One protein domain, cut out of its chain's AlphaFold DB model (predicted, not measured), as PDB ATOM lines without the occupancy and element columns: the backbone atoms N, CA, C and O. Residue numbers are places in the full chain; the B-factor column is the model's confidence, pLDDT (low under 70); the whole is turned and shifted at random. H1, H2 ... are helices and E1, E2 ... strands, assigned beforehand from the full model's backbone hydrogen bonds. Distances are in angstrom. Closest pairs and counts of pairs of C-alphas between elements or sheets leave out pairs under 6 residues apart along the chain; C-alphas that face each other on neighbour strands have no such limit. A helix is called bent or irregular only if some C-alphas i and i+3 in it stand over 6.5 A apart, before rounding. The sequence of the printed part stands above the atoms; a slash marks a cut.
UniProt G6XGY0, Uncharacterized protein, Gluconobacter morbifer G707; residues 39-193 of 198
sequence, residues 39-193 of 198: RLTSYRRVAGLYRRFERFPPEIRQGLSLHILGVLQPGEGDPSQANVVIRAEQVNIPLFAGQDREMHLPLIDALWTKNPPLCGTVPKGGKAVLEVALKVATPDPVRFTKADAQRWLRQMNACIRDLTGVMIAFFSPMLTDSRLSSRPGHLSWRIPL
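What this domain is: This is residues 39 to 193 of the 198 residues of an uncharacterized protein of Gluconobacter morbifer G707 (UniProt G6XGY0). A long, twisted slab of four strands, E2, E6, E8 and E7, has two helices, H1 and the long H5, covering one face and running along its strands. A second, small sheet of the short strands E1, E5, E3 and E4 lies at one end of this slab, where H1 starts, and residues 140 to 147 stick out at the opposite end. The printed part has 155 residues, with five named helices and eight named strands in the order E1 H1 H2 E2 H3 E3 E4 H4 E5 E6 H5 E7 E8; the class is mixed, helices and strands. Both sheets are antiparallel, in the orders E2 - E6 - E8 - E7 and E1 - E5 - E3 - E4. The whole is compact, with a radius of gyration of the C-alphas of 16.6 A, and spans 52 by 35 by 29 A.

Where its parts are: The printed part begins with E1, residues 39 to 42, whose C-alpha 39 is at (241.841, 174.175, 231.273). H1, residues 43 to 54, is 16.6 A long, and H2 is residues 58 to 61. E2, residues 64 to 73, measures 27.5 A. H3, residues 79 to 82, comes before E3, residues 85 to 87, and E4, residues 92 to 94. H4 is residues 109 to 114, and E5 is residues 117 to 120. E6, residues 127 to 136, measures 28.0 A. H5, residues 146 to 175, is 34.9 A long, from C-alpha 146 at (228.485, 181.555, 186.301); it is irregular, with C-alphas 170 and 173 8.7 A apart, and has a kink of 69 degrees near residue 169. E7, residues 179 to 183, and E8, residues 186 to 192, follow; C-alpha 192 is at (245.931, 174.631, 219.224).

How they stand to each other: In the larger sheet E2 and E6 are antiparallel at 159 degrees, with N 67 and O 133 at 2.8 A. E6 and E8 are antiparallel, with N 132 and O 189 at 2.8 A, and E7 and E8 form a hairpin, with N 181 and O 188 at 2.8 A. H1 and H5 are on the same face of this sheet, as two layers, helices on one face of a sheet. H5 lies over E6 and E8 at a height of 9.3 A, and H1 over E2 at 10.4 A. The two helices touch, at a shallow tilt of 14 degrees, opposite ways; their closest C-alphas are those of Arg 45 and Phe 170, 5.2 A apart. E6, H5, E7 make a split strand-helix-strand unit, two strands running the same way with E8 between them, and its crossover is right-handed; E4, H4, E5, with E3 between, make another, also right-handed. H2 touches H5, closest at the C-alphas of Ile 60 and Gln 155, 5.1 A. H3 is on the larger sheet, over E2 at a height of 7.5 A, and only grazes the smaller one. In the smaller sheet N 40 and O 118 of E1 and E5 are 2.8 A apart, N 85 and O 119 of E3 and E5 2.9 A, and N 86 and O 93 of the hairpin E3 and E4 2.8 A, within hydrogen-bond range. H1 stands up from this sheet, its line rising 79 degrees. H4 touches H1, closest at the C-alphas of Trp 112 and Arg 44, 5.9 A. Every O i to N i+4 pair is within hydrogen-bond range in H4, against 6 of 8 in H1 and 24 of 26 in H5; H2 and H3 are too short for such a pair.

The domain as a whole: The C-alphas farthest apart are those of Gln 90 and Lys 146, 54.2 A. The printed part has no cut. The link from E4 to H4, residues 95 to 108, is long. Mean pLDDT of the printed part is 84.0; residues 74, 139, 141, 173 and 184 are under 70.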
ATOM      1  N   ARG A  39     242.712 173.229 231.980       87.75
ATOM      2  CA  ARG A  39     241.841 174.175 231.273       87.75
ATOM      3  C   ARG A  39     242.409 174.402 229.876       87.75
ATOM      4  O   ARG A  39     243.556 174.794 229.749       87.75
ATOM      5  N   LEU A  40     241.599 174.183 228.850       86.56
ATOM      6  CA  LEU A  40     241.963 174.339 227.443       86.56
ATOM      7  C   LEU A  40     241.390 175.621 226.839       86.56
ATOM      8  O   LEU A  40     242.026 176.265 226.019       86.56
ATOM      9  N   THR A  41     240.158 175.978 227.205       88.69
ATOM     10  CA  THR A  41     239.490 177.212 226.768       88.69
ATOM     11  C   THR A  41     238.249 177.460 227.640       88.69
ATOM     12  O   THR A  41     238.101 176.880 228.718       88.69
ATOM     13  N   SER A  42     237.353 178.350 227.221       91.00
ATOM     14  CA  SER A  42     236.057 178.596 227.865       91.00
ATOM     15  C   SER A  42     234.907 178.262 226.927       91.00
ATOM     16  O   SER A  42     235.028 178.485 225.721       91.00
ATOM     17  N   TYR A  43     233.773 177.843 227.488       93.56
ATOM     18  CA  TYR A  43     232.576 177.496 226.729       93.56
ATOM     19  C   TYR A  43     232.159 178.592 225.741       93.56
ATOM     20  O   TYR A  43     231.971 178.311 224.562       93.56
ATOM     21  N   ARG A  44     232.105 179.860 226.174       92.75
ATOM     22  CA  ARG A  44     231.690 180.989 225.323       92.75
ATOM     23  C   ARG A  44     232.562 181.181 224.087       92.75
ATOM     24  O   ARG A  44     232.034 181.602 223.066       92.75
ATOM     25  N   ARG A  45     233.864 180.879 224.153       90.31
ATOM     26  CA  ARG A  45     234.763 181.018 222.992       90.31
ATOM     27  C   ARG A  45     234.371 180.046 221.883       90.31
ATOM     28  O   ARG A  45     234.252 180.454 220.735       90.31
ATOM     29  N   VAL A  46     234.107 178.787 222.234       91.44
ATOM     30  CA  VAL A  46     233.705 177.761 221.258       91.44
ATOM     31  C   VAL A  46     232.236 177.929 220.856       91.44
ATOM     32  O   VAL A  46     231.924 178.003 219.672       91.44
ATOM     33  N   ALA A  47     231.330 178.090 221.824       93.06
ATOM     34  CA  ALA A  47     229.903 178.295 221.565       93.06
ATOM     35  C   ALA A  47     229.626 179.580 220.771       93.06
ATOM     36  O   ALA A  47     228.672 179.641 219.999       93.06
ATOM     37  N   GLY A  48     230.458 180.610 220.948       91.44
ATOM     38  CA  GLY A  48     230.357 181.875 220.230       91.44
ATOM     39  C   GLY A  48     230.540 181.709 218.726       91.44
ATOM     40  O   GLY A  48     229.887 182.417 217.964       91.44
ATOM     41  N   LEU A  49     231.352 180.738 218.298       90.12
ATOM     42  CA  LEU A  49     231.549 180.427 216.887       90.12
ATOM     43  C   LEU A  49     230.278 179.835 216.263       90.12
ATOM     44  O   LEU A  49     229.782 180.375 215.275       90.12
ATOM     45  N   TYR A  50     229.694 178.805 216.886       90.94
ATOM     46  CA  TYR A  50     228.418 178.231 216.444       90.94
ATOM     47  C   TYR A  50     227.294 179.270 216.453       90.94
ATOM     48  O   TYR A  50     226.610 179.463 215.451       90.94
ATOM     49  N   ARG A  51     227.140 180.009 217.561       91.56
ATOM     50  CA  ARG A  51     226.111 181.053 217.680       91.56
ATOM     51  C   ARG A  51     226.300 182.172 216.661       91.56
ATOM     52  O   ARG A  51     225.309 182.766 216.242       91.56
ATOM     53  N   ARG A  52     227.536 182.496 216.267       89.00
ATOM     54  CA  ARG A  52     227.780 183.464 215.192       89.00
ATOM     55  C   ARG A  52     227.358 182.901 213.844       89.00
ATOM     56  O   ARG A  52     226.665 183.600 213.115       89.00
ATOM     57  N   PHE A  53     227.753 181.669 213.537       89.19
ATOM     58  CA  PHE A  53     227.409 181.026 212.274       89.19
ATOM     59  C   PHE A  53     225.889 180.938 212.070       89.19
ATOM     60  O   PHE A  53     225.389 181.300 211.008       89.19
ATOM     61  N   GLU A  54     225.138 180.583 213.115       89.12
ATOM     62  CA  GLU A  54     223.667 180.542 213.070       89.12
ATOM     63  C   GLU A  54     223.006 181.918 212.879       89.12
ATOM     64  O   GLU A  54     221.864 182.001 212.435       89.12
ATOM     65  N   ARG A  55     223.710 183.016 213.178       89.25
ATOM     66  CA  ARG A  55     223.209 184.384 212.956       89.25
ATOM     67  C   ARG A  55     223.415 184.879 211.528       89.25
ATOM     68  O   ARG A  55     222.952 185.977 211.217       89.25
ATOM     69  N   PHE A  56     224.108 184.129 210.669       85.00
ATOM     70  CA  PHE A  56     224.196 184.514 209.267       85.00
ATOM     71  C   PHE A  56     222.813 184.491 208.609       85.00
ATOM     72  O   PHE A  56     222.044 183.551 208.847       85.00
ATOM     73  N   PRO A  57     222.514 185.477 207.740       84.31
ATOM     74  CA  PRO A  57     221.326 185.438 206.903       84.31
ATOM     75  C   PRO A  57     221.208 184.076 206.198       84.31
ATOM     76  O   PRO A  57     222.231 183.557 205.724       84.31
ATOM     77  N   PRO A  58     220.010 183.465 206.133       84.06
ATOM     78  CA  PRO A  58     219.818 182.157 205.509       84.06
ATOM     79  C   PRO A  58     220.390 182.071 204.092       84.06
ATOM     80  O   PRO A  58     220.943 181.045 203.715       84.06
ATOM     81  N   GLU A  59     220.343 183.168 203.336       79.06
ATOM     82  CA  GLU A  59     220.858 183.270 201.971       79.06
ATOM     83  C   GLU A  59     222.383 183.148 201.921       79.06
ATOM     84  O   GLU A  59     222.930 182.686 200.923       79.06
ATOM     85  N   ILE A  60     223.086 183.565 202.977       77.75
ATOM     86  CA  ILE A  60     224.541 183.415 203.093       77.75
ATOM     87  C   ILE A  60     224.894 182.004 203.559       77.75
ATOM     88  O   ILE A  60     225.861 181.427 203.073       77.75
ATOM     89  N   ARG A  61     224.103 181.448 204.480       83.88
ATOM     90  CA  ARG A  61     224.324 180.126 205.079       83.88
ATOM     91  C   ARG A  61     223.855 178.969 204.195       83.88
ATOM     92  O   ARG A  61     224.229 177.830 204.449       83.88
ATOM     93  N   GLN A  62     223.052 179.226 203.164       83.56
ATOM     94  CA  GLN A  62     222.543 178.186 202.275       83.56
ATOM     95  C   GLN A  62     223.694 177.389 201.649       83.56
ATOM     96  O   GLN A  62     224.528 177.931 200.929       83.56
ATOM     97  N   GLY A  63     223.716 176.084 201.921       79.75
ATOM     98  CA  GLY A  63     224.775 175.194 201.455       79.75
ATOM     99  C   GLY A  63     226.099 175.344 202.209       79.75
ATOM    100  O   GLY A  63     227.045 174.663 201.848       79.75
ATOM    101  N   LEU A  64     226.198 176.179 203.244       85.62
ATOM    102  CA  LEU A  64     227.353 176.224 204.140       85.62
ATOM    103  C   LEU A  64     227.081 175.391 205.392       85.62
ATOM    104  O   LEU A  64     225.990 175.447 205.957       85.62
ATOM    105  N   SER A  65     228.099 174.689 205.880       89.62
ATOM    106  CA  SER A  65     228.072 174.045 207.191       89.62
ATOM    107  C   SER A  65     229.346 174.338 207.972       89.62
ATOM    108  O   SER A  65     230.448 174.377 207.420       89.62
ATOM    109  N   LEU A  66     229.182 174.567 209.274       91.00
ATOM    110  CA  LEU A  66     230.278 174.727 210.217       91.00
ATOM    111  C   LEU A  66     230.487 173.416 210.969       91.00
ATOM    112  O   LEU A  66     229.555 172.895 211.575       91.00
ATOM    113  N   HIS A  67     231.724 172.946 210.963       92.69
ATOM    114  CA  HIS A  67     232.181 171.766 211.678       92.69
ATOM    115  C   HIS A  67     233.322 172.157 212.614       92.69
ATOM    116  O   HIS A  67     234.182 172.959 212.242       92.69
ATOM    117  N   ILE A  68     233.354 171.594 213.816       92.12
ATOM    118  CA  ILE A  68     234.498 171.733 214.722       92.12
ATOM    119  C   ILE A  68     234.994 170.336 215.031       92.12
ATOM    120  O   ILE A  68     234.327 169.563 215.709       92.12
ATOM    121  N   LEU A  69     236.186 170.023 214.542       92.00
ATOM    122  CA  LEU A  69     236.771 168.702 214.661       92.00
ATOM    123  C   LEU A  69     237.866 168.692 215.725       92.00
ATOM    124  O   LEU A  69     238.666 169.621 215.826       92.00
ATOM    125  N   GLY A  70     237.934 167.619 216.499       89.38
ATOM    126  CA  GLY A  70     239.049 167.343 217.388       89.38
ATOM    127  C   GLY A  70     240.203 166.670 216.644       89.38
ATOM    128  O   GLY A  70     240.013 165.746 215.845       89.38
ATOM    129  N   VAL A  71     241.424 167.122 216.924       86.81
ATOM    130  CA  VAL A  71     242.658 166.512 216.421       86.81
ATOM    131  C   VAL A  71     243.665 166.405 217.560       86.81
ATOM    132  O   VAL A  71     243.964 167.402 218.220       86.81
ATOM    133  N   LEU A  72     244.216 165.211 217.777       84.75
ATOM    134  CA  LEU A  72     245.307 164.999 218.723       84.75
ATOM    135  C   LEU A  72     246.647 164.894 217.982       84.75
ATOM    136  O   LEU A  72     246.839 163.995 217.168       84.75
ATOM    137  N   GLN A  73     247.573 165.809 218.278       82.88
ATOM    138  CA  GLN A  73     248.930 165.840 217.713       82.88
ATOM    139  C   GLN A  73     249.984 165.291 218.692       82.88
ATOM    140  O   GLN A  73     249.743 165.383 219.897       82.88
ATOM    141  N   PRO A  74     251.169 164.825 218.227       65.12
ATOM    142  CA  PRO A  74     251.616 164.709 216.829       65.12
ATOM    143  C   PRO A  74     251.052 163.442 216.160       65.12
ATOM    144  O   PRO A  74     251.445 162.329 216.482       65.12
ATOM    145  N   GLY A  75     250.097 163.610 215.244       73.25
ATOM    146  CA  GLY A  75     249.336 162.527 214.623       73.25
ATOM    147  C   GLY A  75     247.917 162.978 214.271       73.25
ATOM    148  O   GLY A  75     247.600 164.166 214.348       73.25
ATOM    149  N   GLU A  76     247.075 162.018 213.891       71.06
ATOM    150  CA  GLU A  76     245.619 162.181 213.801       71.06
ATOM    151  C   GLU A  76     244.928 161.225 214.781       71.06
ATOM    152  O   GLU A  76     244.040 160.466 214.406       71.06
ATOM    153  N   GLY A  77     245.394 161.215 216.035       72.56
ATOM    154  CA  GLY A  77     244.816 160.364 217.077       72.56
ATOM    155  C   GLY A  77     243.370 160.746 217.406       72.56
ATOM    156  O   GLY A  77     242.948 161.883 217.160       72.56
ATOM    157  N   ASP A  78     242.630 159.803 217.994       81.50
ATOM    158  CA  ASP A  78     241.225 159.994 218.355       81.50
ATOM    159  C   ASP A  78     241.063 161.119 219.392       81.50
ATOM    160  O   ASP A  78     241.666 161.070 220.471       81.50
ATOM    161  N   PRO A  79     240.222 162.136 219.130       81.12
ATOM    162  CA  PRO A  79     240.071 163.270 220.039       81.12
ATOM    163  C   PRO A  79     239.404 162.902 221.367       81.12
ATOM    164  O   PRO A  79     239.595 163.607 222.359       81.12
ATOM    165  N   SER A  80     238.684 161.779 221.425       82.50
ATOM    166  CA  SER A  80     238.159 161.224 222.675       82.50
ATOM    167  C   SER A  80     239.268 160.876 223.675       82.50
ATOM    168  O   SER A  80     239.062 161.027 224.877       82.50
ATOM    169  N   GLN A  81     240.479 160.540 223.213       82.56
ATOM    170  CA  GLN A  81     241.630 160.276 224.088       82.56
ATOM    171  C   GLN A  81     242.097 161.517 224.857       82.56
ATOM    172  O   GLN A  81     242.675 161.394 225.935       82.56
ATOM    173  N   ALA A  82     241.827 162.717 224.334       80.81
ATOM    174  CA  ALA A  82     242.124 163.967 225.025       80.81
ATOM    175  C   ALA A  82     241.107 164.288 226.139       80.81
ATOM    176  O   ALA A  82     241.269 165.303 226.819       80.81
ATOM    177  N   ASN A  83     240.061 163.464 226.316       85.44
ATOM    178  CA  ASN A  83     239.014 163.604 227.333       85.44
ATOM    179  C   ASN A  83     238.511 165.048 227.473       85.44
ATOM    180  O   ASN A  83     238.432 165.595 228.576       85.44
ATOM    181  N   VAL A  84     238.235 165.700 226.338       89.12
ATOM    182  CA  VAL A  84     237.794 167.094 226.352       89.12
ATOM    183  C   VAL A  84     236.360 167.159 226.868       89.12
ATOM    184  O   VAL A  84     235.447 166.578 226.278       89.12
ATOM    185  N   VAL A  85     236.167 167.883 227.966       92.31
ATOM    186  CA  VAL A  85     234.886 168.007 228.664       92.31
ATOM    187  C   VAL A  85     234.557 169.463 228.964       92.31
ATOM    188  O   VAL A  85     235.441 170.281 229.233       92.31
ATOM    189  N   ILE A  86     233.268 169.788 229.006       94.00
ATOM    190  CA  ILE A  86     232.791 170.959 229.740       94.00
ATOM    191  C   ILE A  86     232.747 170.578 231.215       94.00
ATOM    192  O   ILE A  86     232.007 169.671 231.597       94.00
ATOM    193  N   ARG A  87     233.504 171.289 232.049       91.94
ATOM    194  CA  ARG A  87     233.458 171.105 233.500       91.94
ATOM    195  C   ARG A  87     232.340 171.967 234.082       91.94
ATOM    196  O   ARG A  87     232.580 173.100 234.498       91.94
ATOM    197  N   ALA A  88     231.110 171.454 234.047       87.00
ATOM    198  CA  ALA A  88     229.990 172.062 234.756       87.00
ATOM    199  C   ALA A  88     230.008 171.620 236.231       87.00
ATOM    200  O   ALA A  88     230.552 170.571 236.558       87.00
ATOM    201  N   GLU A  89     229.433 172.428 237.124       82.38
ATOM    202  CA  GLU A  89     229.541 172.275 238.591       82.38
ATOM    203  C   GLU A  89     229.298 170.846 239.106       82.38
ATOM    204  O   GLU A  89     229.999 170.398 240.007       82.38
ATOM    205  N   GLN A  90     228.329 170.133 238.531       77.50
ATOM    206  CA  GLN A  90     227.895 168.815 239.008       77.50
ATOM    207  C   GLN A  90     228.225 167.675 238.036       77.50
ATOM    208  O   GLN A  90     228.149 166.510 238.417       77.50
ATOM    209  N   VAL A  91     228.562 167.987 236.780       86.44
ATOM    210  CA  VAL A  91     228.706 166.993 235.706       86.44
ATOM    211  C   VAL A  91     229.777 167.440 234.715       86.44
ATOM    212  O   VAL A  91     229.797 168.588 234.269       86.44
ATOM    213  N   ASN A  92     230.634 166.503 234.317       90.50
ATOM    214  CA  ASN A  92     231.508 166.678 233.162       90.50
ATOM    215  C   ASN A  92     230.761 166.242 231.901       90.50
ATOM    216  O   ASN A  92     230.324 165.097 231.810       90.50
ATOM    217  N   ILE A  93     230.624 167.145 230.931       92.12
ATOM    218  CA  ILE A  93     229.949 166.850 229.663       92.12
ATOM    219  C   ILE A  93     231.025 166.566 228.608       92.12
ATOM    220  O   ILE A  93     231.757 167.499 228.263       92.12
ATOM    221  N   PRO A  94     231.164 165.326 228.107       91.94
ATOM    222  CA  PRO A  94     232.127 165.008 227.057       91.94
ATOM    223  C   PRO A  94     231.754 165.694 225.746       91.94
ATOM    224  O   PRO A  94     230.582 165.776 225.390       91.94
ATOM    225  N   LEU A  95     232.769 166.188 225.037       92.62
ATOM    226  CA  LEU A  95     232.595 166.886 223.761       92.62
ATOM    227  C   LEU A  95     232.843 166.008 222.534       92.62
ATOM    228  O   LEU A  95     232.483 166.402 221.433       92.62
ATOM    229  N   PHE A  96     233.448 164.839 222.720       91.19
ATOM    230  CA  PHE A  96     233.718 163.866 221.665       91.19
ATOM    231  C   PHE A  96     233.229 162.497 222.127       91.19
ATOM    232  O   PHE A  96     233.404 162.142 223.296       91.19
ATOM    233  N   ALA A  97     232.618 161.736 221.222       83.81
ATOM    234  CA  ALA A  97     232.024 160.439 221.526       83.81
ATOM    235  C   ALA A  97     232.682 159.340 220.683       83.81
ATOM    236  O   ALA A  97     232.631 159.370 219.458       83.81
ATOM    237  N   GLY A  98     233.289 158.345 221.337       83.31
ATOM    238  CA  GLY A  98     233.924 157.218 220.647       83.31
ATOM    239  C   GLY A  98     235.013 157.665 219.664       83.31
ATOM    240  O   GLY A  98     235.979 158.310 220.070       83.31
ATOM    241  N   GLN A  99     234.845 157.311 218.389       83.81
ATOM    242  CA  GLN A  99     235.735 157.686 217.278       83.81
ATOM    243  C   GLN A  99     235.227 158.905 216.491       83.81
ATOM    244  O   GLN A  99     235.809 159.278 215.473       83.81
ATOM    245  N   ASP A 100     234.127 159.523 216.928       88.19
ATOM    246  CA  ASP A 100     233.629 160.721 216.271       88.19
ATOM    247  C   ASP A 100     234.563 161.900 216.550       88.19
ATOM    248  O   ASP A 100     234.841 162.267 217.698       88.19
ATOM    249  N   ARG A 101     235.057 162.484 215.459       89.81
ATOM    250  CA  ARG A 101     235.930 163.650 215.503       89.81
ATOM    251  C   ARG A 101     235.142 164.945 215.601       89.81
ATOM    252  O   ARG A 101     235.745 165.948 215.966       89.81
ATOM    253  N   GLU A 102     233.854 164.948 215.274       92.44
ATOM    254  CA  GLU A 102     232.999 166.122 215.404       92.44
ATOM    255  C   GLU A 102     232.755 166.444 216.883       92.44
ATOM    256  O   GLU A 102     232.498 165.571 217.714       92.44
ATOM    257  N   MET A 103     232.868 167.726 217.218       93.38
ATOM    258  CA  MET A 103     232.586 168.224 218.551       93.38
ATOM    259  C   MET A 103     231.077 168.361 218.758       93.38
ATOM    260  O   MET A 103     230.403 169.143 218.090       93.38
ATOM    261  N   HIS A 104     230.570 167.698 219.792       92.88
ATOM    262  CA  HIS A 104     229.179 167.791 220.225       92.88
ATOM    263  C   HIS A 104     229.055 168.815 221.347       92.88
ATOM    264  O   HIS A 104     229.180 168.493 222.527       92.88
ATOM    265  N   LEU A 105     228.845 170.082 220.978       92.88
ATOM    266  CA  LEU A 105     228.730 171.181 221.937       92.88
ATOM    267  C   LEU A 105     227.255 171.525 222.232       92.88
ATOM    268  O   LEU A 105     226.573 172.050 221.352       92.88
ATOM    269  N   PRO A 106     226.750 171.348 223.469       93.25
ATOM    270  CA  PRO A 106     225.391 171.767 223.815       93.25
ATOM    271  C   PRO A 106     225.261 173.297 223.806       93.25
ATOM    272  O   PRO A 106     225.901 173.983 224.607       93.25
ATOM    273  N   LEU A 107     224.413 173.862 222.940       93.44
ATOM    274  CA  LEU A 107     224.260 175.317 222.749       93.44
ATOM    275  C   LEU A 107     223.201 175.973 223.660       93.44
ATOM    276  O   LEU A 107     222.451 176.843 223.222       93.44
ATOM    277  N   ILE A 108     223.146 175.595 224.938       93.62
ATOM    278  CA  ILE A 108     222.113 176.059 225.884       93.62
ATOM    279  C   ILE A 108     222.507 177.328 226.663       93.62
ATOM    280  O   ILE A 108     223.673 177.546 227.003       93.62
ATOM    281  N   ASP A 109     221.516 178.150 227.017       94.31
ATOM    282  CA  ASP A 109     221.742 179.448 227.675       94.31
ATOM    283  C   ASP A 109     222.310 179.350 229.091       94.31
ATOM    284  O   ASP A 109     223.057 180.235 229.519       94.31
ATOM    285  N   ALA A 110     222.033 178.257 229.804       93.81
ATOM    286  CA  ALA A 110     222.618 178.009 231.119       93.81
ATOM    287  C   ALA A 110     224.155 177.931 231.047       93.81
ATOM    288  O   ALA A 110     224.852 178.592 231.821       93.81
ATOM    289  N   LEU A 111     224.693 177.185 230.072       94.31
ATOM    290  CA  LEU A 111     226.138 177.076 229.852       94.31
ATOM    291  C   LEU A 111     226.719 178.381 229.307       94.31
ATOM    292  O   LEU A 111     227.805 178.784 229.717       94.31
ATOM    293  N   TRP A 112     225.984 179.090 228.444       94.50
ATOM    294  CA  TRP A 112     226.403 180.413 227.982       94.50
ATOM    295  C   TRP A 112     226.553 181.389 229.144       94.50
ATOM    296  O   TRP A 112     227.570 182.068 229.256       94.50
ATOM    297  N   THR A 113     225.578 181.435 230.044       94.38
ATOM    298  CA  THR A 113     225.577 182.358 231.179       94.38
ATOM    299  C   THR A 113     226.695 182.024 232.158       94.38
ATOM    300  O   THR A 113     227.505 182.902 232.450       94.38
ATOM    301  N   LYS A 114     226.814 180.756 232.574       94.31
ATOM    302  CA  LYS A 114     227.854 180.313 233.516       94.31
ATOM    303  C   LYS A 114     229.269 180.331 232.925       94.31
ATOM    304  O   LYS A 114     230.232 180.493 233.663       94.31
ATOM    305  N   ASN A 115     229.398 180.172 231.607       93.81
ATOM    306  CA  ASN A 115     230.669 180.081 230.885       93.81
ATOM    307  C   ASN A 115     231.685 179.108 231.527       93.81
ATOM    308  O   ASN A 115     232.810 179.515 231.839       93.81
ATOM    309  N   PRO A 116     231.316 177.831 231.739       94.00
ATOM    310  CA  PRO A 116     232.224 176.870 232.347       94.00
ATOM    311  C   PRO A 116     233.500 176.688 231.507       94.00
ATOM    312  O   PRO A 116     233.493 176.888 230.283       94.00
ATOM    313  N   PRO A 117     234.621 176.307 232.141       92.69
ATOM    314  CA  PRO A 117     235.837 175.989 231.415       92.69
ATOM    315  C   PRO A 117     235.658 174.699 230.608       92.69
ATOM    316  O   PRO A 117     235.012 173.745 231.049       92.69
ATOM    317  N   LEU A 118     236.284 174.670 229.433       91.62
ATOM    318  CA  LEU A 118     236.554 173.422 228.731       91.62
ATOM    319  C   LEU A 118     237.893 172.911 229.236       91.62
ATOM    320  O   LEU A 118     238.894 173.628 229.178       91.62
ATOM    321  N   CYS A 119     237.892 171.691 229.738       90.50
ATOM    322  CA  CYS A 119     239.082 170.979 230.164       90.50
ATOM    323  C   CYS A 119     239.416 169.869 229.181       90.50
ATOM    324  O   CYS A 119     238.534 169.384 228.485       90.50
ATOM    325  N   GLY A 120     240.651 169.389 229.229       87.69
ATOM    326  CA  GLY A 120     240.995 168.070 228.722       87.69
ATOM    327  C   GLY A 120     242.163 167.465 229.484       87.69
ATOM    328  O   GLY A 120     242.826 168.128 230.288       87.69
ATOM    329  N   THR A 121     242.417 166.199 229.201       83.88
ATOM    330  CA  THR A 121     243.593 165.462 229.645       83.88
ATOM    331  C   THR A 121     244.368 165.070 228.400       83.88
ATOM    332  O   THR A 121     244.100 164.051 227.773       83.88
ATOM    333  N   VAL A 122     245.303 165.927 228.000       75.56
ATOM    334  CA  VAL A 122     246.154 165.665 226.837       75.56
ATOM    335  C   VAL A 122     247.281 164.715 227.264       75.56
ATOM    336  O   VAL A 122     247.932 164.987 228.278       75.56
ATOM    337  N   PRO A 123     247.545 163.615 226.533       73.75
ATOM    338  CA  PRO A 123     248.691 162.749 226.798       73.75
ATOM    339  C   PRO A 123     250.011 163.531 226.827       73.75
ATOM    340  O   PRO A 123     250.154 164.553 226.151       73.75
ATOM    341  N   LYS A 124     251.002 163.052 227.592       75.12
ATOM    342  CA  LYS A 124     252.320 163.706 227.682       75.12
ATOM    343  C   LYS A 124     252.925 163.904 226.286       75.12
ATOM    344  O   LYS A 124     252.991 162.964 225.503       75.12
ATOM    345  N   GLY A 125     253.369 165.128 225.993       74.12
ATOM    346  CA  GLY A 125     253.929 165.506 224.687       74.12
ATOM    347  C   GLY A 125     252.891 165.718 223.577       74.12
ATOM    348  O   GLY A 125     253.258 166.149 222.483       74.12
ATOM    349  N   GLY A 126     251.611 165.458 223.849       77.25
ATOM    350  CA  GLY A 126     250.521 165.675 222.910       77.25
ATOM    351  C   GLY A 126     250.000 167.112 222.910       77.25
ATOM    352  O   GLY A 126     250.235 167.888 223.839       77.25
ATOM    353  N   LYS A 127     249.248 167.470 221.865       82.06
ATOM    354  CA  LYS A 127     248.494 168.731 221.783       82.06
ATOM    355  C   LYS A 127     247.077 168.458 221.298       82.06
ATOM    356  O   LYS A 127     246.900 167.870 220.234       82.06
ATOM    357  N   ALA A 128     246.085 168.927 222.051       84.94
ATOM    358  CA  ALA A 128     244.714 168.993 221.564       84.94
ATOM    359  C   ALA A 128     244.577 170.190 220.618       84.94
ATOM    360  O   ALA A 128     244.959 171.313 220.948       84.94
ATOM    361  N   VAL A 129     244.042 169.950 219.431       86.19
ATOM    362  CA  VAL A 129     243.838 170.956 218.392       86.19
ATOM    363  C   VAL A 129     242.375 170.902 217.976       86.19
ATOM    364  O   VAL A 129     241.829 169.820 217.768       86.19
ATOM    365  N   LEU A 130     241.745 172.067 217.853       88.00
ATOM    366  CA  LEU A 130     240.446 172.190 217.201       88.00
ATOM    367  C   LEU A 130     240.653 172.574 215.747       88.00
ATOM    368  O   LEU A 130     241.312 173.567 215.457       88.00
ATOM    369  N   GLU A 131     240.077 171.809 214.835       89.50
ATOM    370  CA  GLU A 131     239.953 172.185 213.438       89.50
ATOM    371  C   GLU A 131     238.552 172.745 213.193       89.50
ATOM    372  O   GLU A 131     237.568 172.016 213.149       89.50
ATOM    373  N   VAL A 132     238.465 174.061 213.042       88.56
ATOM    374  CA  VAL A 132     237.250 174.748 212.609       88.56
ATOM    375  C   VAL A 132     237.173 174.638 211.096       88.56
ATOM    376  O   VAL A 132     237.979 175.260 210.410       88.56
ATOM    377  N   ALA A 133     236.226 173.867 210.574       88.31
ATOM    378  CA  ALA A 133     236.040 173.646 209.150       88.31
ATOM    379  C   ALA A 133     234.708 174.234 208.668       88.31
ATOM    380  O   ALA A 133     233.631 173.834 209.104       88.31
ATOM    381  N   LEU A 134     234.787 175.167 207.727       85.62
ATOM    382  CA  LEU A 134     233.657 175.633 206.943       85.62
ATOM    383  C   LEU A 134     233.609 174.821 205.648       85.62
ATOM    384  O   LEU A 134     234.534 174.874 204.831       85.62
ATOM    385  N   LYS A 135     232.526 174.071 205.462       86.56
ATOM    386  CA  LYS A 135     232.276 173.289 204.251       86.56
ATOM    387  C   LYS A 135     231.200 173.951 203.420       86.56
ATOM    388  O   LYS A 135     230.267 174.548 203.957       86.56
ATOM    389  N   VAL A 136     231.331 173.815 202.107       81.12
ATOM    390  CA  VAL A 136     230.286 174.200 201.168       81.12
ATOM    391  C   VAL A 136     229.760 172.965 200.461       81.12
ATOM    392  O   VAL A 136     230.539 172.133 200.000       81.12
ATOM    393  N   ALA A 137     228.441 172.861 200.362       81.50
ATOM    394  CA  ALA A 137     227.754 171.865 199.573       81.50
ATOM    395  C   ALA A 137     228.260 171.933 198.131       81.50
ATOM    396  O   ALA A 137     228.296 173.003 197.516       81.50
ATOM    397  N   THR A 138     228.667 170.781 197.607       71.31
ATOM    398  CA  THR A 138     229.136 170.668 196.232       71.31
ATOM    399  C   THR A 138     227.974 170.991 195.289       71.31
ATOM    400  O   THR A 138     226.936 170.328 195.374       71.31
ATOM    401  N   PRO A 139     228.099 171.999 194.408       68.69
ATOM    402  CA  PRO A 139     227.064 172.287 193.428       68.69
ATOM    403  C   PRO A 139     226.959 171.156 192.399       68.69
ATOM    404  O   PRO A 139     227.943 170.470 192.122       68.69
ATOM    405  N   ASP A 140     225.772 170.986 191.809       73.06
ATOM    406  CA  ASP A 140     225.560 170.047 190.703       73.06
ATOM    407  C   ASP A 140     226.465 170.441 189.516       73.06
ATOM    408  O   ASP A 140     226.264 171.514 188.933       73.06
ATOM    409  N   PRO A 141     227.450 169.604 189.138       67.88
ATOM    410  CA  PRO A 141     228.430 169.949 188.112       67.88
ATOM    411  C   PRO A 141     227.805 170.120 186.722       67.88
ATOM    412  O   PRO A 141     228.403 170.768 185.868       67.88
ATOM    413  N   VAL A 142     226.605 169.578 186.488       73.69
ATOM    414  CA  VAL A 142     225.898 169.669 185.203       73.69
ATOM    415  C   VAL A 142     225.119 170.983 185.081       73.69
ATOM    416  O   VAL A 142     224.876 171.463 183.975       73.69
ATOM    417  N   ARG A 143     224.733 171.591 186.209       74.56
ATOM    418  CA  ARG A 143     223.869 172.785 186.258       74.56
ATOM    419  C   ARG A 143     224.553 174.019 186.841       74.56
ATOM    420  O   ARG A 143     223.907 175.053 186.984       74.56
ATOM    421  N   PHE A 144     225.836 173.930 187.181       78.44
ATOM    422  CA  PHE A 144     226.562 175.025 187.809       78.44
ATOM    423  C   PHE A 144     226.784 176.185 186.834       78.44
ATOM    424  O   PHE A 144     227.583 176.102 185.900       78.44
ATOM    425  N   THR A 145     226.078 177.294 187.056       81.69
ATOM    426  CA  THR A 145     226.195 178.477 186.203       81.69
ATOM    427  C   THR A 145     227.232 179.468 186.735       81.69
ATOM    428  O   THR A 145     227.605 179.476 187.909       81.69
ATOM    429  N   LYS A 146     227.652 180.413 185.883       81.56
ATOM    430  CA  LYS A 146     228.485 181.555 186.301       81.56
ATOM    431  C   LYS A 146     227.822 182.391 187.406       81.56
ATOM    432  O   LYS A 146     228.519 182.913 188.275       81.56
ATOM    433  N   ALA A 147     226.496 182.531 187.381       80.25
ATOM    434  CA  ALA A 147     225.757 183.266 188.406       80.25
ATOM    435  C   ALA A 147     225.816 182.547 189.764       80.25
ATOM    436  O   ALA A 147     225.955 183.206 190.800       80.25
ATOM    437  N   ASP A 148     225.788 181.214 189.756       74.38
ATOM    438  CA  ASP A 148     225.945 180.392 190.957       74.38
ATOM    439  C   ASP A 148     227.370 180.481 191.499       74.38
ATOM    440  O   ASP A 148     227.548 180.702 192.694       74.38
ATOM    441  N   ALA A 149     228.384 180.459 190.628       76.69
ATOM    442  CA  ALA A 149     229.776 180.681 191.025       76.69
ATOM    443  C   ALA A 149     229.989 182.051 191.688       76.69
ATOM    444  O   ALA A 149     230.629 182.157 192.731       76.69
ATOM    445  N   GLN A 150     229.420 183.117 191.120       81.94
ATOM    446  CA  GLN A 150     229.517 184.456 191.706       81.94
ATOM    447  C   GLN A 150     228.772 184.566 193.038       81.94
ATOM    448  O   GLN A 150     229.250 185.231 193.959       81.94
ATOM    449  N   ARG A 151     227.602 183.930 193.152       76.50
ATOM    450  CA  ARG A 151     226.851 183.861 194.410       76.50
ATOM    451  C   ARG A 151     227.662 183.133 195.476       76.50
ATOM    452  O   ARG A 151     227.841 183.676 196.561       76.50
ATOM    453  N   TRP A 152     228.230 181.990 195.117       76.56
ATOM    454  CA  TRP A 152     229.073 181.169 195.971       76.56
ATOM    455  C   TRP A 152     230.307 181.924 196.480       76.56
ATOM    456  O   TRP A 152     230.557 181.974 197.683       76.56
ATOM    457  N   LEU A 153     231.029 182.612 195.591       79.12
ATOM    458  CA  LEU A 153     232.182 183.435 195.973       79.12
ATOM    459  C   LEU A 153     231.792 184.575 196.923       79.12
ATOM    460  O   LEU A 153     232.514 184.853 197.880       79.12
ATOM    461  N   ARG A 154     230.640 185.224 196.701       81.12
ATOM    462  CA  ARG A 154     230.133 186.264 197.612       81.12
ATOM    463  C   ARG A 154     229.779 185.697 198.987       81.12
ATOM    464  O   ARG A 154     230.134 186.314 199.988       81.12
ATOM    465  N   GLN A 155     229.121 184.539 199.036       77.38
ATOM    466  CA  GLN A 155     228.769 183.855 200.284       77.38
ATOM    467  C   GLN A 155     230.024 183.471 201.072       77.38
ATOM    468  O   GLN A 155     230.127 183.806 202.253       77.38
ATOM    469  N   MET A 156     231.015 182.862 200.411       77.25
ATOM    470  CA  MET A 156     232.290 182.529 201.047       77.25
ATOM    471  C   MET A 156     233.012 183.778 201.548       77.25
ATOM    472  O   MET A 156     233.401 183.809 202.708       77.25
ATOM    473  N   ASN A 157     233.130 184.841 200.748       80.19
ATOM    474  CA  ASN A 157     233.792 186.072 201.193       80.19
ATOM    475  C   ASN A 157     233.103 186.707 202.407       80.19
ATOM    476  O   ASN A 157     233.780 187.136 203.343       80.19
ATOM    477  N   ALA A 158     231.769 186.762 202.416       77.81
ATOM    478  CA  ALA A 158     231.016 187.314 203.538       77.81
ATOM    479  C   ALA A 158     231.196 186.469 204.809       77.81
ATOM    480  O   ALA A 158     231.480 187.020 205.874       77.81
ATOM    481  N   CYS A 159     231.091 185.146 204.675       77.12
ATOM    482  CA  CYS A 159     231.238 184.203 205.775       77.12
ATOM    483  C   CYS A 159     232.670 184.203 206.330       77.12
ATOM    484  O   CYS A 159     232.858 184.353 207.532       77.12
ATOM    485  N   ILE A 160     233.689 184.137 205.466       77.81
ATOM    486  CA  ILE A 160     235.107 184.155 205.853       77.81
ATOM    487  C   ILE A 160     235.448 185.443 206.582       77.81
ATOM    488  O   ILE A 160     236.068 185.384 207.640       77.81
ATOM    489  N   ARG A 161     235.052 186.601 206.045       80.00
ATOM    490  CA  ARG A 161     235.349 187.897 206.665       80.00
ATOM    491  C   ARG A 161     234.802 187.965 208.087       80.00
ATOM    492  O   ARG A 161     235.503 188.393 209.000       80.00
ATOM    493  N   ASP A 162     233.566 187.527 208.272       81.38
ATOM    494  CA  ASP A 162     232.896 187.630 209.559       81.38
ATOM    495  C   ASP A 162     233.338 186.542 210.552       81.38
ATOM    496  O   ASP A 162     233.658 186.849 211.701       81.38
ATOM    497  N   LEU A 163     233.467 185.286 210.106       79.88
ATOM    498  CA  LEU A 163     234.012 184.204 210.930       79.88
ATOM    499  C   LEU A 163     235.457 184.478 211.334       79.88
ATOM    500  O   LEU A 163     235.811 184.225 212.478       79.88
ATOM    501  N   THR A 164     236.281 185.039 210.448       78.50
ATOM    502  CA  THR A 164     237.667 185.403 210.776       78.50
ATOM    503  C   THR A 164     237.704 186.482 211.857       78.50
ATOM    504  O   THR A 164     238.470 186.357 212.808       78.50
ATOM    505  N   GLY A 165     236.836 187.498 211.776       79.69
ATOM    506  CA  GLY A 165     236.698 188.502 212.835       79.69
ATOM    507  C   GLY A 165     236.332 187.878 214.185       79.69
ATOM    508  O   GLY A 165     236.920 188.215 215.212       79.69
ATOM    509  N   VAL A 166     235.422 186.905 214.181       80.38
ATOM    510  CA  VAL A 166     235.026 186.154 215.382       80.38
ATOM    511  C   VAL A 166     236.140 185.251 215.909       80.38
ATOM    512  O   VAL A 166     236.372 185.202 217.117       80.38
ATOM    513  N   MET A 167     236.862 184.572 215.022       81.25
ATOM    514  CA  MET A 167     238.018 183.750 215.368       81.25
ATOM    515  C   MET A 167     239.103 184.602 216.023       81.25
ATOM    516  O   MET A 167     239.620 184.221 217.068       81.25
ATOM    517  N   ILE A 168     239.391 185.788 215.481       79.62
ATOM    518  CA  ILE A 168     240.316 186.744 216.098       79.62
ATOM    519  C   ILE A 168     239.783 187.180 217.465       79.62
ATOM    520  O   ILE A 168     240.488 187.038 218.459       79.62
ATOM    521  N   ALA A 169     238.527 187.616 217.564       79.94
ATOM    522  CA  ALA A 169     237.963 188.103 218.822       79.94
ATOM    523  C   ALA A 169     237.982 187.055 219.953       79.94
ATOM    524  O   ALA A 169     238.263 187.390 221.104       79.94
ATOM    525  N   PHE A 170     237.697 185.785 219.648       78.81
ATOM    526  CA  PHE A 170     237.605 184.734 220.665       78.81
ATOM    527  C   PHE A 170     238.891 183.936 220.867       78.81
ATOM    528  O   PHE A 170     239.109 183.421 221.967       78.81
ATOM    529  N   PHE A 171     239.747 183.840 219.851       79.75
ATOM    530  CA  PHE A 171     240.925 182.975 219.863       79.75
ATOM    531  C   PHE A 171     242.240 183.716 219.608       79.75
ATOM    532  O   PHE A 171     243.252 183.038 219.506       79.75
ATOM    533  N   SER A 172     242.283 185.058 219.581       76.12
ATOM    534  CA  SER A 172     243.504 185.849 219.302       76.12
ATOM    535  C   SER A 172     244.810 185.282 219.887       76.12
ATOM    536  O   SER A 172     245.742 185.107 219.107       76.12
ATOM    537  N   PRO A 173     244.925 184.945 221.192       69.44
ATOM    538  CA  PRO A 173     246.186 184.415 221.732       69.44
ATOM    539  C   PRO A 173     246.542 183.014 221.203       69.44
ATOM    540  O   PRO A 173     247.706 182.638 221.168       69.44
ATOM    541  N   MET A 174     245.549 182.235 220.777       74.50
ATOM    542  CA  MET A 174     245.708 180.883 220.229       74.50
ATOM    543  C   MET A 174     245.925 180.883 218.709       74.50
ATOM    544  O   MET A 174     246.322 179.862 218.147       74.50
ATOM    545  N   LEU A 175     245.672 182.007 218.030       77.06
ATOM    546  CA  LEU A 175     245.822 182.107 216.580       77.06
ATOM    547  C   LEU A 175     247.280 182.216 216.122       77.06
ATOM    548  O   LEU A 175     247.547 181.888 214.967       77.06
ATOM    549  N   THR A 176     248.215 182.600 216.996       76.06
ATOM    550  CA  THR A 176     249.647 182.742 216.660       76.06
ATOM    551  C   THR A 176     250.244 181.465 216.066       76.06
ATOM    552  O   THR A 176     251.040 181.527 215.138       76.06
ATOM    553  N   ASP A 177     249.797 180.304 216.549       76.06
ATOM    554  CA  ASP A 177     250.229 178.986 216.071       76.06
ATOM    555  C   ASP A 177     249.149 178.273 215.246       76.06
ATOM    556  O   ASP A 177     249.210 177.056 215.029       76.06
ATOM    557  N   SER A 178     248.125 179.012 214.812       81.06
ATOM    558  CA  SER A 178     247.061 178.448 213.994       81.06
ATOM    559  C   SER A 178     247.509 178.248 212.550       81.06
ATOM    560  O   SER A 178     248.387 178.940 212.036       81.06
ATOM    561  N   ARG A 179     246.900 177.273 211.875       83.94
ATOM    562  CA  ARG A 179     247.150 177.015 210.452       83.94
ATOM    563  C   ARG A 179     245.850 177.090 209.677       83.94
ATOM    564  O   ARG A 179     244.913 176.359 209.993       83.94
ATOM    565  N   LEU A 180     245.828 177.944 208.659       83.00
ATOM    566  CA  LEU A 180     244.751 178.014 207.683       83.00
ATOM    567  C   LEU A 180     245.057 177.078 206.513       83.00
ATOM    568  O   LEU A 180     246.161 177.088 205.970       83.00
ATOM    569  N   SER A 181     244.073 176.283 206.115       84.12
ATOM    570  CA  SER A 181     244.117 175.455 204.916       84.12
ATOM    571  C   SER A 181     242.864 175.691 204.088       84.12
ATOM    572  O   SER A 181     241.755 175.715 204.615       84.12
ATOM    573  N   SER A 182     243.038 175.844 202.779       78.50
ATOM    574  CA  SER A 182     241.939 175.982 201.830       78.50
ATOM    575  C   SER A 182     242.039 174.922 200.745       78.50
ATOM    576  O   SER A 182     243.091 174.747 200.127       78.50
ATOM    577  N   ARG A 183     240.924 174.251 200.479       78.81
ATOM    578  CA  ARG A 183     240.695 173.375 199.328       78.81
ATOM    579  C   ARG A 183     239.340 173.745 198.713       78.81
ATOM    580  O   ARG A 183     238.525 174.374 199.390       78.81
ATOM    581  N   PRO A 184     239.063 173.394 197.448       69.69
ATOM    582  CA  PRO A 184     237.750 173.647 196.859       69.69
ATOM    583  C   PRO A 184     236.622 173.110 197.755       69.69
ATOM    584  O   PRO A 184     236.647 171.945 198.145       69.69
ATOM    585  N   GLY A 185     235.676 173.976 198.136       73.12
ATOM    586  CA  GLY A 185     234.546 173.621 199.009       73.12
ATOM    587  C   GLY A 185     234.884 173.383 200.489       73.12
ATOM    588  O   GLY A 185     233.991 173.024 201.253       73.12
ATOM    589  N   HIS A 186     236.135 173.580 200.914       82.44
ATOM    590  CA  HIS A 186     236.572 173.314 202.283       82.44
ATOM    591  C   HIS A 186     237.611 174.329 202.757       82.44
ATOM    592  O   HIS A 186     238.738 174.376 202.261       82.44
ATOM    593  N   LEU A 187     237.263 175.094 203.782       83.88
ATOM    594  CA  LEU A 187     238.178 175.998 204.462       83.88
ATOM    595  C   LEU A 187     238.318 175.552 205.909       83.88
ATOM    596  O   LEU A 187     237.305 175.428 206.590       83.88
ATOM    597  N   SER A 188     239.539 175.332 206.391       87.69
ATOM    598  CA  SER A 188     239.743 174.976 207.790       87.69
ATOM    599  C   SER A 188     240.852 175.746 208.491       87.69
ATOM    600  O   SER A 188     241.892 176.064 207.916       87.69
ATOM    601  N   TRP A 189     240.612 176.030 209.769       87.69
ATOM    602  CA  TRP A 189     241.563 176.610 210.706       87.69
ATOM    603  C   TRP A 189     241.860 175.618 211.813       87.69
ATOM    604  O   TRP A 189     240.974 175.241 212.575       87.69
ATOM    605  N   ARG A 190     243.128 175.247 211.951       88.50
ATOM    606  CA  ARG A 190     243.609 174.446 213.075       88.50
ATOM    607  C   ARG A 190     244.089 175.367 214.180       88.50
ATOM    608  O   ARG A 190     245.070 176.074 213.982       88.50
ATOM    609  N   ILE A 191     243.408 175.347 215.318       86.19
ATOM    610  CA  ILE A 191     243.698 176.150 216.504       86.19
ATOM    611  C   ILE A 191     244.214 175.221 217.608       86.19
ATOM    612  O   ILE A 191     243.467 174.351 218.069       86.19
ATOM    613  N   PRO A 192     245.464 175.371 218.065       84.88
ATOM    614  CA  PRO A 192     245.931 174.631 219.224       84.88
ATOM    615  C   PRO A 192     245.183 175.096 220.474       84.88
ATOM    616  O   PRO A 192     245.139 176.287 220.786       84.88
ATOM    617  N   LEU A 193     244.617 174.148 221.215       79.81
ATOM    618  CA  LEU A 193     244.072 174.423 222.532       79.81
ATOM    619  C   LEU A 193     245.223 174.485 223.534       79.81
ATOM    620  O   LEU A 193     245.978 173.524 223.693       79.81
TER     621      LEU A 193